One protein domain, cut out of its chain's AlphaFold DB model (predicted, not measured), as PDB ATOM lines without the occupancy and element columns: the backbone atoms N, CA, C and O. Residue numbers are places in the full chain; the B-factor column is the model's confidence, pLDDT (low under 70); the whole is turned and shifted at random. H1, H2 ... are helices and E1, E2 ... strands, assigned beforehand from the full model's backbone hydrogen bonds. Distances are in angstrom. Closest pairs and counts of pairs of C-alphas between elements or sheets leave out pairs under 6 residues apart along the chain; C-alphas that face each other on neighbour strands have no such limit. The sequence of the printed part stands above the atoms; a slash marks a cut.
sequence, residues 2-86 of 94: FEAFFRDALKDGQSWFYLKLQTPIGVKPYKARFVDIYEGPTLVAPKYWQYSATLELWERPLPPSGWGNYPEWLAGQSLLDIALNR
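This is residues 2 to 86 of the 94 residues of the protein "Membrane protein" of Klebsiella pneumoniae (UniProt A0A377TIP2). Two strand hairpins, E1 with E2 and E3 with E4, make a loose, open angle; the short strand E5, into which E4 runs on, pairs with the last part of E2 near the corner. H1 lies toward one end of the longest axis, and a long link leads toward the other end, to the small helices H2 and H3. The printed part has 85 residues with three named helices and five named strands, in the order H1, E1, E2, E3, E4, E5, H2, H3. One antiparallel sheet has the order E1, E2, E5 and the other, also antiparallel, is E3, E4; the class is mixed, helices and strands. The whole is loose, with a radius of gyration of the C-alphas of 16.5 A and spans of 45 by 32 by 18 A.

H1, residues 2 to 9, begins with C-alpha 2 at (-4.640, 20.043, -17.756) and is 10.0 A long. E1, residues 17 to 23, is 17.2 A long, and E2, residues 26 to 34, is 21.8 A long. E3 is residues 39 to 44, 13.5 A, and E4 is residues 48 to 52, 12.9 A. E5 is residues 55 to 57, 6.4 A, with C-alpha 55 at (0.545, 6.056, -21.389). H2 is residues 71 to 74, 5.0 A, and H3 is residues 79 to 85, 10.1 A, with C-alpha 85 at (32.917, 6.594, -18.451).

H1 is not on the sheet of E1, E2 and E5, and it is apart from E3. E1 and E2 form an antiparallel hairpin, with N 19 and O 30 within hydrogen-bond range at 3.0 A. E2 bends by 65 degrees at residue 31; its pairing is staggered, with E1 over residues 26 to 32 and with E5 over residues 32 to 34. E2 and E5 are antiparallel, and N 56 and O 33 are 2.8 A apart. E3 and E4 form a second antiparallel hairpin, with N 44 and O 48 at 2.8 A. E4 runs on into E5 across a break of 2 residues, at 66 degrees. H2 and H3 are close but not clearly touching; their closest C-alphas, of Trp 73 and Leu 79, are 7.7 A apart. H3 only grazes the sheet, with residues 79 to 81. In H1 and H3 every O i to N i+4 pair is within hydrogen-bond range; H2 is too short for such a pair.

The two C-alphas farthest apart, those of Ala 4 and Arg 86, are 45.0 A apart. The printed part has no cut. The link from E5 to H2, 13 residues, is long, and residues 65 to 72, of which 71 to 72 belong to H2, stand free. The mean pLDDT of the printed part is 82.0; residues 63 to 64, 66 to 67 and 71 to 86 are under 70.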
ATOM      1  N   PHE A   2      -4.944  21.342 -17.139       90.88
ATOM      2  CA  PHE A   2      -4.640  20.043 -17.756       90.88
ATOM      3  C   PHE A   2      -5.827  19.435 -18.526       90.88
ATOM      4  O   PHE A   2      -5.663  19.013 -19.660       90.88
ATOM      5  N   GLU A   3      -7.034  19.477 -17.962       92.50
ATOM      6  CA  GLU A   3      -8.240  18.885 -18.571       92.50
ATOM      7  C   GLU A   3      -8.581  19.519 -19.934       92.50
ATOM      8  O   GLU A   3      -8.934  18.829 -20.884       92.50
ATOM      9  N   ALA A   4      -8.390  20.839 -20.065       94.19
ATOM     10  CA  ALA A   4      -8.543  21.542 -21.339       94.19
ATOM     11  C   ALA A   4      -7.475  21.112 -22.358       94.19
ATOM     12  O   ALA A   4      -7.784  20.913 -23.525       94.19
ATOM     13  N   PHE A   5      -6.227  20.909 -21.923       91.75
ATOM     14  CA  PHE A   5      -5.182  20.353 -22.784       91.75
ATOM     15  C   PHE A   5      -5.521  18.923 -23.237       91.75
ATOM     16  O   PHE A   5      -5.397  18.613 -24.420       91.75
ATOM     17  N   PHE A   6      -6.006  18.074 -22.328       92.31
ATOM     18  CA  PHE A   6      -6.422  16.708 -22.642       92.31
ATOM     19  C   PHE A   6      -7.554  16.672 -23.680       92.31
ATOM     20  O   PHE A   6      -7.446  15.970 -24.685       92.31
ATOM     21  N   ARG A   7      -8.601  17.476 -23.481       94.62
ATOM     22  CA  ARG A   7      -9.738  17.569 -24.404       94.62
ATOM     23  C   ARG A   7      -9.339  18.205 -25.736       94.62
ATOM     24  O   ARG A   7      -9.487  17.593 -26.789       94.62
ATOM     25  N   ASP A   8      -8.794  19.417 -25.695       95.69
ATOM     26  CA  ASP A   8      -8.680  20.273 -26.879       95.69
ATOM     27  C   ASP A   8      -7.414  19.971 -27.693       95.69
ATOM     28  O   ASP A   8      -7.468  19.874 -28.920       95.69
ATOM     29  N   ALA A   9      -6.266  19.793 -27.029       92.00
ATOM     30  CA  ALA A   9      -4.995  19.556 -27.715       92.00
ATOM     31  C   ALA A   9      -4.760  18.071 -28.008       92.00
ATOM     32  O   ALA A   9      -4.187  17.734 -29.045       92.00
ATOM     33  N   LEU A  10      -5.200  17.181 -27.110       94.12
ATOM     34  CA  LEU A  10      -4.995  15.740 -27.260       94.12
ATOM     35  C   LEU A  10      -6.202  14.987 -27.826       94.12
ATOM     36  O   LEU A  10      -6.065  13.794 -28.099       94.12
ATOM     37  N   LYS A  11      -7.326  15.665 -28.097       95.19
ATOM     38  CA  LYS A  11      -8.571  15.059 -28.605       95.19
ATOM     39  C   LYS A  11      -9.044  13.922 -27.704       95.19
ATOM     40  O   LYS A  11      -9.139  12.776 -28.144       95.19
ATOM     41  N   ASP A  12      -9.225  14.241 -26.428       92.62
ATOM     42  CA  ASP A  12      -9.588  13.284 -25.381       92.62
ATOM     43  C   ASP A  12      -8.610  12.098 -25.308       92.62
ATOM     44  O   ASP A  12      -8.992  10.931 -25.257       92.62
ATOM     45  N   GLY A  13      -7.310  12.404 -25.369       89.94
ATOM     46  CA  GLY A  13      -6.235  11.417 -25.244       89.94
ATOM     47  C   GLY A  13      -5.896  10.624 -26.514       89.94
ATOM     48  O   GLY A  13      -4.925   9.870 -26.506       89.94
ATOM     49  N   GLN A  14      -6.615  10.814 -27.626       91.69
ATOM     50  CA  GLN A  14      -6.406  10.056 -28.871       91.69
ATOM     51  C   GLN A  14      -5.156  10.471 -29.661       91.69
ATOM     52  O   GLN A  14      -4.668   9.713 -30.507       91.69
ATOM     53  N   SER A  15      -4.643  11.677 -29.429       95.19
ATOM     54  CA  SER A  15      -3.512  12.223 -30.180       95.19
ATOM     55  C   SER A  15      -2.177  11.849 -29.543       95.19
ATOM     56  O   SER A  15      -2.004  11.901 -28.328       95.19
ATOM     57  N   TRP A  16      -1.200  11.525 -30.390       95.94
ATOM     58  CA  TRP A  16       0.187  11.368 -29.963       95.94
ATOM     59  C   TRP A  16       0.808  12.724 -29.641       95.94
ATOM     60  O   TRP A  16       0.645  13.680 -30.402       95.94
ATOM     61  N   PHE A  17       1.593  12.788 -28.575       94.56
ATOM     62  CA  PHE A  17       2.302  13.993 -28.161       94.56
ATOM     63  C   PHE A  17       3.694  13.655 -27.628       94.56
ATOM     64  O   PHE A  17       3.987  12.507 -27.296       94.56
ATOM     65  N   TYR A  18       4.566  14.659 -27.575       94.50
ATOM     66  CA  TYR A  18       5.892  14.513 -26.984       94.50
ATOM     67  C   TYR A  18       5.888  14.991 -25.537       94.50
ATOM     68  O   TYR A  18       5.421  16.091 -25.241       94.50
ATOM     69  N   LEU A  19       6.471  14.193 -24.649       92.00
ATOM     70  CA  LEU A  19       6.747  14.571 -23.268       92.00
ATOM     71  C   LEU A  19       8.143  14.120 -22.849       92.00
ATOM     72  O   LEU A  19       8.665  13.120 -23.341       92.00
ATOM     73  N   LYS A  20       8.764  14.868 -21.937       91.81
ATOM     74  CA  LYS A  20      10.040  14.467 -21.339       91.81
ATOM     75  C   LYS A  20       9.764  13.422 -20.264       91.81
ATOM     76  O   LYS A  20       9.059  13.720 -19.306       91.81
ATOM     77  N   LEU A  21      10.333  12.229 -20.417       87.38
ATOM     78  CA  LEU A  21      10.258  11.171 -19.412       87.38
ATOM     79  C   LEU A  21      11.633  10.936 -18.811       87.38
ATOM     80  O   LEU A  21      12.639  10.900 -19.525       87.38
ATOM     81  N   GLN A  22      11.653  10.734 -17.498       84.56
ATOM     82  CA  GLN A  22      12.798  10.167 -16.812       84.56
ATOM     83  C   GLN A  22      12.712   8.648 -16.918       84.56
ATOM     84  O   GLN A  22      11.774   8.024 -16.432       84.56
ATOM     85  N   THR A  23      13.692   8.065 -17.591       82.44
ATOM     86  CA  THR A  23      13.835   6.619 -17.771       82.44
ATOM     87  C   THR A  23      15.188   6.184 -17.216       82.44
ATOM     88  O   THR A  23      16.052   7.045 -17.017       82.44
ATOM     89  N   PRO A  24      15.436   4.878 -17.018       76.50
ATOM     90  CA  PRO A  24      16.769   4.401 -16.652       76.50
ATOM     91  C   PRO A  24      17.859   4.887 -17.618       76.50
ATOM     92  O   PRO A  24      18.980   5.144 -17.196       76.50
ATOM     93  N   ILE A  25      17.514   5.091 -18.900       76.88
ATOM     94  CA  ILE A  25      18.429   5.568 -19.953       76.88
ATOM     95  C   ILE A  25      18.637   7.097 -19.955       76.88
ATOM     96  O   ILE A  25      19.290   7.636 -20.853       76.88
ATOM     97  N   GLY A  26      18.069   7.803 -18.975       79.25
ATOM     98  CA  GLY A  26      18.139   9.253 -18.813       79.25
ATOM     99  C   GLY A  26      16.815   9.975 -19.077       79.25
ATOM    100  O   GLY A  26      15.761   9.362 -19.284       79.25
ATOM    101  N   VAL A  27      16.880  11.310 -19.059       86.25
ATOM    102  CA  VAL A  27      15.740  12.197 -19.334       86.25
ATOM    103  C   VAL A  27      15.731  12.562 -20.814       86.25
ATOM    104  O   VAL A  27      16.618  13.271 -21.287       86.25
ATOM    105  N   LYS A  28      14.736  12.078 -21.560       84.81
ATOM    106  CA  LYS A  28      14.621  12.291 -23.014       84.81
ATOM    107  C   LYS A  28      13.167  12.569 -23.415       84.81
ATOM    108  O   LYS A  28      12.256  12.194 -22.675       84.81
ATOM    109  N   PRO A  29      12.923  13.263 -24.542       90.12
ATOM    110  CA  PRO A  29      11.583  13.377 -25.099       90.12
ATOM    111  C   PRO A  29      11.153  12.037 -25.704       90.12
ATOM    112  O   PRO A  29      11.875  11.460 -26.513       90.12
ATOM    113  N   TYR A  30       9.961  11.574 -25.345       90.81
ATOM    114  CA  TYR A  30       9.329  10.392 -25.924       90.81
ATOM    115  C   TYR A  30       7.987  10.771 -26.519       90.81
ATOM    116  O   TYR A  30       7.305  11.666 -26.017       90.81
ATOM    117  N   LYS A  31       7.612  10.082 -27.595       94.62
ATOM    118  CA  LYS A  31       6.280  10.183 -28.179       94.62
ATOM    119  C   LYS A  31       5.363   9.194 -27.467       94.62
ATOM    120  O   LYS A  31       5.660   7.999 -27.445       94.62
ATOM    121  N   ALA A  32       4.275   9.688 -26.892       95.19
ATOM    122  CA  ALA A  32       3.326   8.887 -26.134       95.19
ATOM    123  C   ALA A  32       1.876   9.271 -26.440       95.19
ATOM    124  O   ALA A  32       1.609  10.321 -27.032       95.19
ATOM    125  N   ARG A  33       0.947   8.413 -26.029       95.25
ATOM    126  CA  ARG A  33      -0.498   8.633 -26.109       95.25
ATOM    127  C   ARG A  33      -1.189   8.057 -24.872       95.25
ATOM    128  O   ARG A  33      -0.696   7.094 -24.290       95.25
ATOM    129  N   PHE A  34      -2.312   8.645 -24.472       95.31
ATOM    130  CA  PHE A  34      -3.138   8.111 -23.390       95.31
ATOM    131  C   PHE A  34      -3.838   6.829 -23.841       95.31
ATOM    132  O   PHE A  34      -4.339   6.748 -24.960       95.31
ATOM    133  N   VAL A  35      -3.851   5.824 -22.968       94.25
ATOM    134  CA  VAL A  35      -4.570   4.562 -23.220       94.25
ATOM    135  C   VAL A  35      -6.001   4.633 -22.692       94.25
ATOM    136  O   VAL A  35      -6.890   3.992 -23.242       94.25
ATOM    137  N   ASP A  36      -6.215   5.433 -21.649       92.62
ATOM    138  CA  ASP A  36      -7.498   5.616 -20.979       92.62
ATOM    139  C   ASP A  36      -7.569   7.023 -20.357       92.62
ATOM    140  O   ASP A  36      -6.631   7.826 -20.480       92.62
ATOM    141  N   ILE A  37      -8.674   7.322 -19.678       93.81
ATOM    142  CA  ILE A  37      -8.839   8.525 -18.874       93.81
ATOM    143  C   ILE A  37      -7.816   8.558 -17.731       93.81
ATOM    144  O   ILE A  37      -7.425   7.542 -17.158       93.81
ATOM    145  N   TYR A  38      -7.354   9.759 -17.411       93.81
ATOM    146  CA  TYR A  38      -6.458   9.999 -16.287       93.81
ATOM    147  C   TYR A  38      -7.220  10.013 -14.952       93.81
ATOM    148  O   TYR A  38      -8.423  10.257 -14.897       93.81
ATOM    149  N   GLU A  39      -6.485   9.846 -13.859       94.81
ATOM    150  CA  GLU A  39      -6.945   9.998 -12.481       94.81
ATOM    151  C   GLU A  39      -6.519  11.354 -11.890       94.81
ATOM    152  O   GLU A  39      -5.490  11.927 -12.270       94.81
ATOM    153  N   GLY A  40      -7.293  11.851 -10.920       92.88
ATOM    154  CA  GLY A  40      -7.103  13.152 -10.268       92.88
ATOM    155  C   GLY A  40      -8.172  14.184 -10.670       92.88
ATOM    156  O   GLY A  40      -9.190  13.809 -11.250       92.88
ATOM    157  N   PRO A  41      -7.971  15.483 -10.372       92.19
ATOM    158  CA  PRO A  41      -6.795  16.063  -9.720       92.19
ATOM    159  C   PRO A  41      -6.697  15.730  -8.226       92.19
ATOM    160  O   PRO A  41      -7.644  15.930  -7.468       92.19
ATOM    161  N   THR A  42      -5.507  15.324  -7.783       93.56
ATOM    162  CA  THR A  42      -5.188  15.120  -6.361       93.56
ATOM    163  C   THR A  42      -4.293  16.251  -5.866       93.56
ATOM    164  O   THR A  42      -3.279  16.565  -6.492       93.56
ATOM    165  N   LEU A  43      -4.654  16.881  -4.747       93.19
ATOM    166  CA  LEU A  43      -3.828  17.919  -4.130       93.19
ATOM    167  C   LEU A  43      -2.669  17.266  -3.364       93.19
ATOM    168  O   LEU A  43      -2.896  16.537  -2.400       93.19
ATOM    169  N   VAL A  44      -1.431  17.551  -3.770       92.69
ATOM    170  CA  VAL A  44      -0.211  17.070  -3.109       92.69
ATOM    171  C   VAL A  44       0.568  18.232  -2.491       92.69
ATOM    172  O   VAL A  44       0.566  19.360  -2.994       92.69
ATOM    173  N   ALA A  45       1.219  17.969  -1.359       88.31
ATOM    174  CA  ALA A  45       1.959  18.986  -0.622       88.31
ATOM    175  C   ALA A  45       3.154  19.533  -1.438       88.31
ATOM    176  O   ALA A  45       3.769  18.788  -2.201       88.31
ATOM    177  N   PRO A  46       3.539  20.812  -1.264       85.12
ATOM    178  CA  PRO A  46       2.870  21.827  -0.457       85.12
ATOM    179  C   PRO A  46       1.589  22.391  -1.096       85.12
ATOM    180  O   PRO A  46       0.671  22.683  -0.338       85.12
ATOM    181  N   LYS A  47       1.497  22.539  -2.431       88.81
ATOM    182  CA  LYS A  47       0.301  23.039  -3.160       88.81
ATOM    183  C   LYS A  47       0.315  22.674  -4.660       88.81
ATOM    184  O   LYS A  47       0.147  23.552  -5.507       88.81
ATOM    185  N   TYR A  48       0.550  21.415  -5.017       90.44
ATOM    186  CA  TYR A  48       0.551  20.982  -6.422       90.44
ATOM    187  C   TYR A  48      -0.676  20.133  -6.753       90.44
ATOM    188  O   TYR A  48      -1.154  19.367  -5.922       90.44
ATOM    189  N   TRP A  49      -1.178  20.262  -7.981       91.69
ATOM    190  CA  TRP A  49      -2.199  19.368  -8.521       91.69
ATOM    191  C   TRP A  49      -1.522  18.241  -9.286       91.69
ATOM    192  O   TRP A  49      -0.813  18.494 -10.261       91.69
ATOM    193  N   GLN A  50      -1.744  17.012  -8.841       93.38
ATOM    194  CA  GLN A  50      -1.223  15.811  -9.469       93.38
ATOM    195  C   GLN A  50      -2.317  15.116 -10.280       93.38
ATOM    196  O   GLN A  50      -3.447  14.968  -9.814       93.38
ATOM    197  N   TYR A  51      -1.935  14.662 -11.471       93.81
ATOM    198  CA  TYR A  51      -2.706  13.743 -12.299       93.81
ATOM    199  C   TYR A  51      -1.870  12.489 -12.541       93.81
ATOM    200  O   TYR A  51      -0.647  12.580 -12.687       93.81
ATOM    201  N   SER A  52      -2.527  11.338 -12.599       93.81
ATOM    202  CA  SER A  52      -1.898  10.044 -12.866       93.81
ATOM    203  C   SER A  52      -2.567   9.414 -14.081       93.81
ATOM    204  O   SER A  52      -3.779   9.490 -14.222       93.81
ATOM    205  N   ALA A  53      -1.794   8.848 -15.004       93.88
ATOM    206  CA  ALA A  53      -2.346   8.278 -16.229       93.88
ATOM    207  C   ALA A  53      -1.463   7.159 -16.774       93.88
ATOM    208  O   ALA A  53      -0.239   7.193 -16.625       93.88
ATOM    209  N   THR A  54      -2.090   6.213 -17.472       94.31
ATOM    210  CA  THR A  54      -1.397   5.159 -18.214       94.31
ATOM    211  C   THR A  54      -1.153   5.617 -19.650       94.31
ATOM    212  O   THR A  54      -2.091   5.962 -20.374       94.31
ATOM    213  N   LEU A  55       0.117   5.616 -20.062       93.56
ATOM    214  CA  LEU A  55       0.545   6.056 -21.389       93.56
ATOM    215  C   LEU A  55       1.152   4.900 -22.190       93.56
ATOM    216  O   LEU A  55       1.964   4.129 -21.681       93.56
ATOM    217  N   GLU A  56       0.805   4.839 -23.471       94.00
ATOM    218  CA  GLU A  56       1.462   4.011 -24.478       94.00
ATOM    219  C   GLU A  56       2.629   4.799 -25.085       94.00
ATOM    220  O   GLU A  56       2.454   5.941 -25.517       94.00
ATOM    221  N   LEU A  57       3.822   4.196 -25.132       93.88
ATOM    222  CA  LEU A  57       4.998   4.783 -25.781       93.88
ATOM    223  C   LEU A  57       5.126   4.279 -27.218       93.88
ATOM    224  O   LEU A  57       5.021   3.081 -27.467       93.88
ATOM    225  N   TRP A  58       5.429   5.190 -28.146       89.81
ATOM    226  CA  TRP A  58       5.673   4.852 -29.552       89.81
ATOM    227  C   TRP A  58       6.916   3.967 -29.726       89.81
ATOM    228  O   TRP A  58       6.931   3.043 -30.532       89.81
ATOM    229  N   GLU A  59       7.962   4.244 -28.947       87.00
ATOM    230  CA  GLU A  59       9.216   3.494 -28.940       87.00
ATOM    231  C   GLU A  59       9.572   3.076 -27.520       87.00
ATOM    232  O   GLU A  59       9.385   3.830 -26.559       87.00
ATOM    233  N   ARG A  60      10.120   1.863 -27.386       80.25
ATOM    234  CA  ARG A  60      10.576   1.361 -26.092       80.25
ATOM    235  C   ARG A  60      11.854   2.105 -25.679       80.25
ATOM    236  O   ARG A  60      12.798   2.130 -26.471       80.25
ATOM    237  N   PRO A  61      11.934   2.644 -24.448       76.25
ATOM    238  CA  PRO A  61      13.148   3.253 -23.916       76.25
ATOM    239  C   PRO A  61      14.153   2.156 -23.547       76.25
ATOM    240  O   PRO A  61      14.333   1.814 -22.380       76.25
ATOM    241  N   LEU A  62      14.766   1.552 -24.562       76.38
ATOM    242  CA  LEU A  62      15.756   0.498 -24.390       76.38
ATOM    243  C   LEU A  62      17.168   1.089 -24.396       76.38
ATOM    244  O   LEU A  62      17.447   2.015 -25.164       76.38
ATOM    245  N   PRO A  63      18.078   0.548 -23.571       68.75
ATOM    246  CA  PRO A  63      19.493   0.809 -23.749       68.75
ATOM    247  C   PRO A  63      19.961   0.261 -25.110       68.75
ATOM    248  O   PRO A  63      19.275  -0.568 -25.721       68.75
ATOM    249  N   PRO A  64      21.132   0.703 -25.600       69.94
ATOM    250  CA  PRO A  64      21.721   0.162 -26.820       69.94
ATOM    251  C   PRO A  64      21.816  -1.371 -26.793       69.94
ATOM    252  O   PRO A  64      21.904  -1.993 -25.731       69.94
ATOM    253  N   SER A  65      21.838  -1.990 -27.976       70.31
ATOM    254  CA  SER A  65      21.998  -3.445 -28.101       70.31
ATOM    255  C   SER A  65      23.246  -3.944 -27.351       70.31
ATOM    256  O   SER A  65      24.285  -3.282 -27.354       70.31
ATOM    257  N   GLY A  66      23.137  -5.099 -26.686       67.19
ATOM    258  CA  GLY A  66      24.210  -5.719 -25.893       67.19
ATOM    259  C   GLY A  66      24.179  -5.415 -24.388       67.19
ATOM    260  O   GLY A  66      24.728  -6.191 -23.610       67.19
ATOM    261  N   TRP A  67      23.473  -4.366 -23.952       66.50
ATOM    262  CA  TRP A  67      23.356  -4.011 -22.528       66.50
ATOM    263  C   TRP A  67      22.446  -4.940 -21.719       66.50
ATOM    264  O   TRP A  67      22.540  -4.975 -20.497       66.50
ATOM    265  N   GLY A  68      21.599  -5.734 -22.381       70.00
ATOM    266  CA  GLY A  68      20.739  -6.718 -21.712       70.00
ATOM    267  C   GLY A  68      21.501  -7.827 -20.974       70.00
ATOM    268  O   GLY A  68      20.913  -8.488 -20.126       70.00
ATOM    269  N   ASN A  69      22.797  -8.007 -21.258       72.88
ATOM    270  CA  ASN A  69      23.660  -8.972 -20.571       72.88
ATOM    271  C   ASN A  69      24.233  -8.452 -19.242       72.88
ATOM    272  O   ASN A  69      24.869  -9.223 -18.533       72.88
ATOM    273  N   TYR A  70      24.018  -7.170 -18.920       70.00
ATOM    274  CA  TYR A  70      24.554  -6.506 -17.725       70.00
ATOM    275  C   TYR A  70      23.427  -5.831 -16.913       70.00
ATOM    276  O   TYR A  70      23.432  -4.608 -16.726       70.00
ATOM    277  N   PRO A  71      22.391  -6.580 -16.479       66.50
ATOM    278  CA  PRO A  71      21.243  -6.025 -15.756       66.50
ATOM    279  C   PRO A  71      21.630  -5.333 -14.442       66.50
ATOM    280  O   PRO A  71      20.994  -4.357 -14.047       66.50
ATOM    281  N   GLU A  72      22.700  -5.780 -13.789       64.06
ATOM    282  CA  GLU A  72      23.239  -5.201 -12.560       64.06
ATOM    283  C   GLU A  72      23.776  -3.776 -12.758       64.06
ATOM    284  O   GLU A  72      23.753  -2.971 -11.829       64.06
ATOM    285  N   TRP A  73      24.154  -3.418 -13.987       58.88
ATOM    286  CA  TRP A  73      24.617  -2.073 -14.347       58.88
ATOM    287  C   TRP A  73      23.447  -1.167 -14.752       58.88
ATOM    288  O   TRP A  73      23.540   0.051 -14.642       58.88
ATOM    289  N   LEU A  74      22.323  -1.758 -15.172       60.09
ATOM    290  CA  LEU A  74      21.071  -1.062 -15.491       60.09
ATOM    291  C   LEU A  74      20.224  -0.758 -14.247       60.09
ATOM    292  O   LEU A  74      19.500   0.235 -14.225       60.09
ATOM    293  N   ALA A  75      20.286  -1.622 -13.230       59.50
ATOM    294  CA  ALA A  75      19.454  -1.545 -12.030       59.50
ATOM    295  C   ALA A  75      20.023  -0.633 -10.927       59.50
ATOM    296  O   ALA A  75      19.293  -0.291  -9.998       59.50
ATOM    297  N   GLY A  76      21.304  -0.251 -11.006       50.75
ATOM    298  CA  GLY A  76      22.015   0.381  -9.887       50.75
ATOM    299  C   GLY A  76      22.634   1.754 -10.147       50.75
ATOM    300  O   GLY A  76      22.902   2.471  -9.187       50.75
ATOM    301  N   GLN A  77      22.874   2.148 -11.398       48.22
ATOM    302  CA  GLN A  77      23.557   3.405 -11.710       48.22
ATOM    303  C   GLN A  77      22.969   4.023 -12.973       48.22
ATOM    304  O   GLN A  77      22.651   3.323 -13.931       48.22
ATOM    305  N   SER A  78      22.795   5.345 -12.959       52.31
ATOM    306  CA  SER A  78      22.387   6.134 -14.118       52.31
ATOM    307  C   SER A  78      23.137   5.646 -15.360       52.31
ATOM    308  O   SER A  78      24.358   5.749 -15.410       52.31
ATOM    309  N   LEU A  79      22.437   5.153 -16.387       53.72
ATOM    310  CA  LEU A  79      23.059   4.741 -17.661       53.72
ATOM    311  C   LEU A  79      23.949   5.835 -18.273       53.72
ATOM    312  O   LEU A  79      24.861   5.547 -19.045       53.72
ATOM    313  N   LEU A  80      23.677   7.088 -17.900       51.72
ATOM    314  CA  LEU A  80      24.486   8.254 -18.222       51.72
ATOM    315  C   LEU A  80      25.901   8.181 -17.617       51.72
ATOM    316  O   LEU A  80      26.846   8.455 -18.347       51.72
ATOM    317  N   ASP A  81      26.072   7.746 -16.361       52.06
ATOM    318  CA  ASP A  81      27.393   7.632 -15.712       52.06
ATOM    319  C   ASP A  81      28.265   6.555 -16.372       52.06
ATOM    320  O   ASP A  81      29.479   6.714 -16.491       52.06
ATOM    321  N   ILE A  82      27.666   5.465 -16.857       52.81
ATOM    322  CA  ILE A  82      28.418   4.372 -17.494       52.81
ATOM    323  C   ILE A  82      28.766   4.714 -18.949       52.81
ATOM    324  O   ILE A  82      29.866   4.413 -19.410       52.81
ATOM    325  N   ALA A  83      27.858   5.369 -19.682       53.50
ATOM    326  CA  ALA A  83      28.130   5.809 -21.050       53.50
ATOM    327  C   ALA A  83      29.217   6.899 -21.101       53.50
ATOM    328  O   ALA A  83      30.086   6.829 -21.967       53.50
ATOM    329  N   LEU A  84      29.217   7.844 -20.150       54.22
ATOM    330  CA  LEU A  84      30.244   8.890 -20.048       54.22
ATOM    331  C   LEU A  84      31.624   8.305 -19.694       54.22
ATOM    332  O   LEU A  84      32.630   8.715 -20.265       54.22
ATOM    333  N   ASN A  85      31.674   7.289 -18.821       54.56
ATOM    334  CA  ASN A  85      32.917   6.594 -18.451       54.56
ATOM    335  C   ASN A  85      33.446   5.631 -19.529       54.56
ATOM    336  O   ASN A  85      34.557   5.118 -19.403       54.56
ATOM    337  N   ARG A  86      32.689   5.375 -20.606       54.91
ATOM    338  CA  ARG A  86      33.188   4.609 -21.759       54.91
ATOM    339  C   ARG A  86      33.999   5.476 -22.731       54.91
ATOM    340  O   ARG A  86      34.751   4.920 -23.528       54.91
TER     341      ARG A  86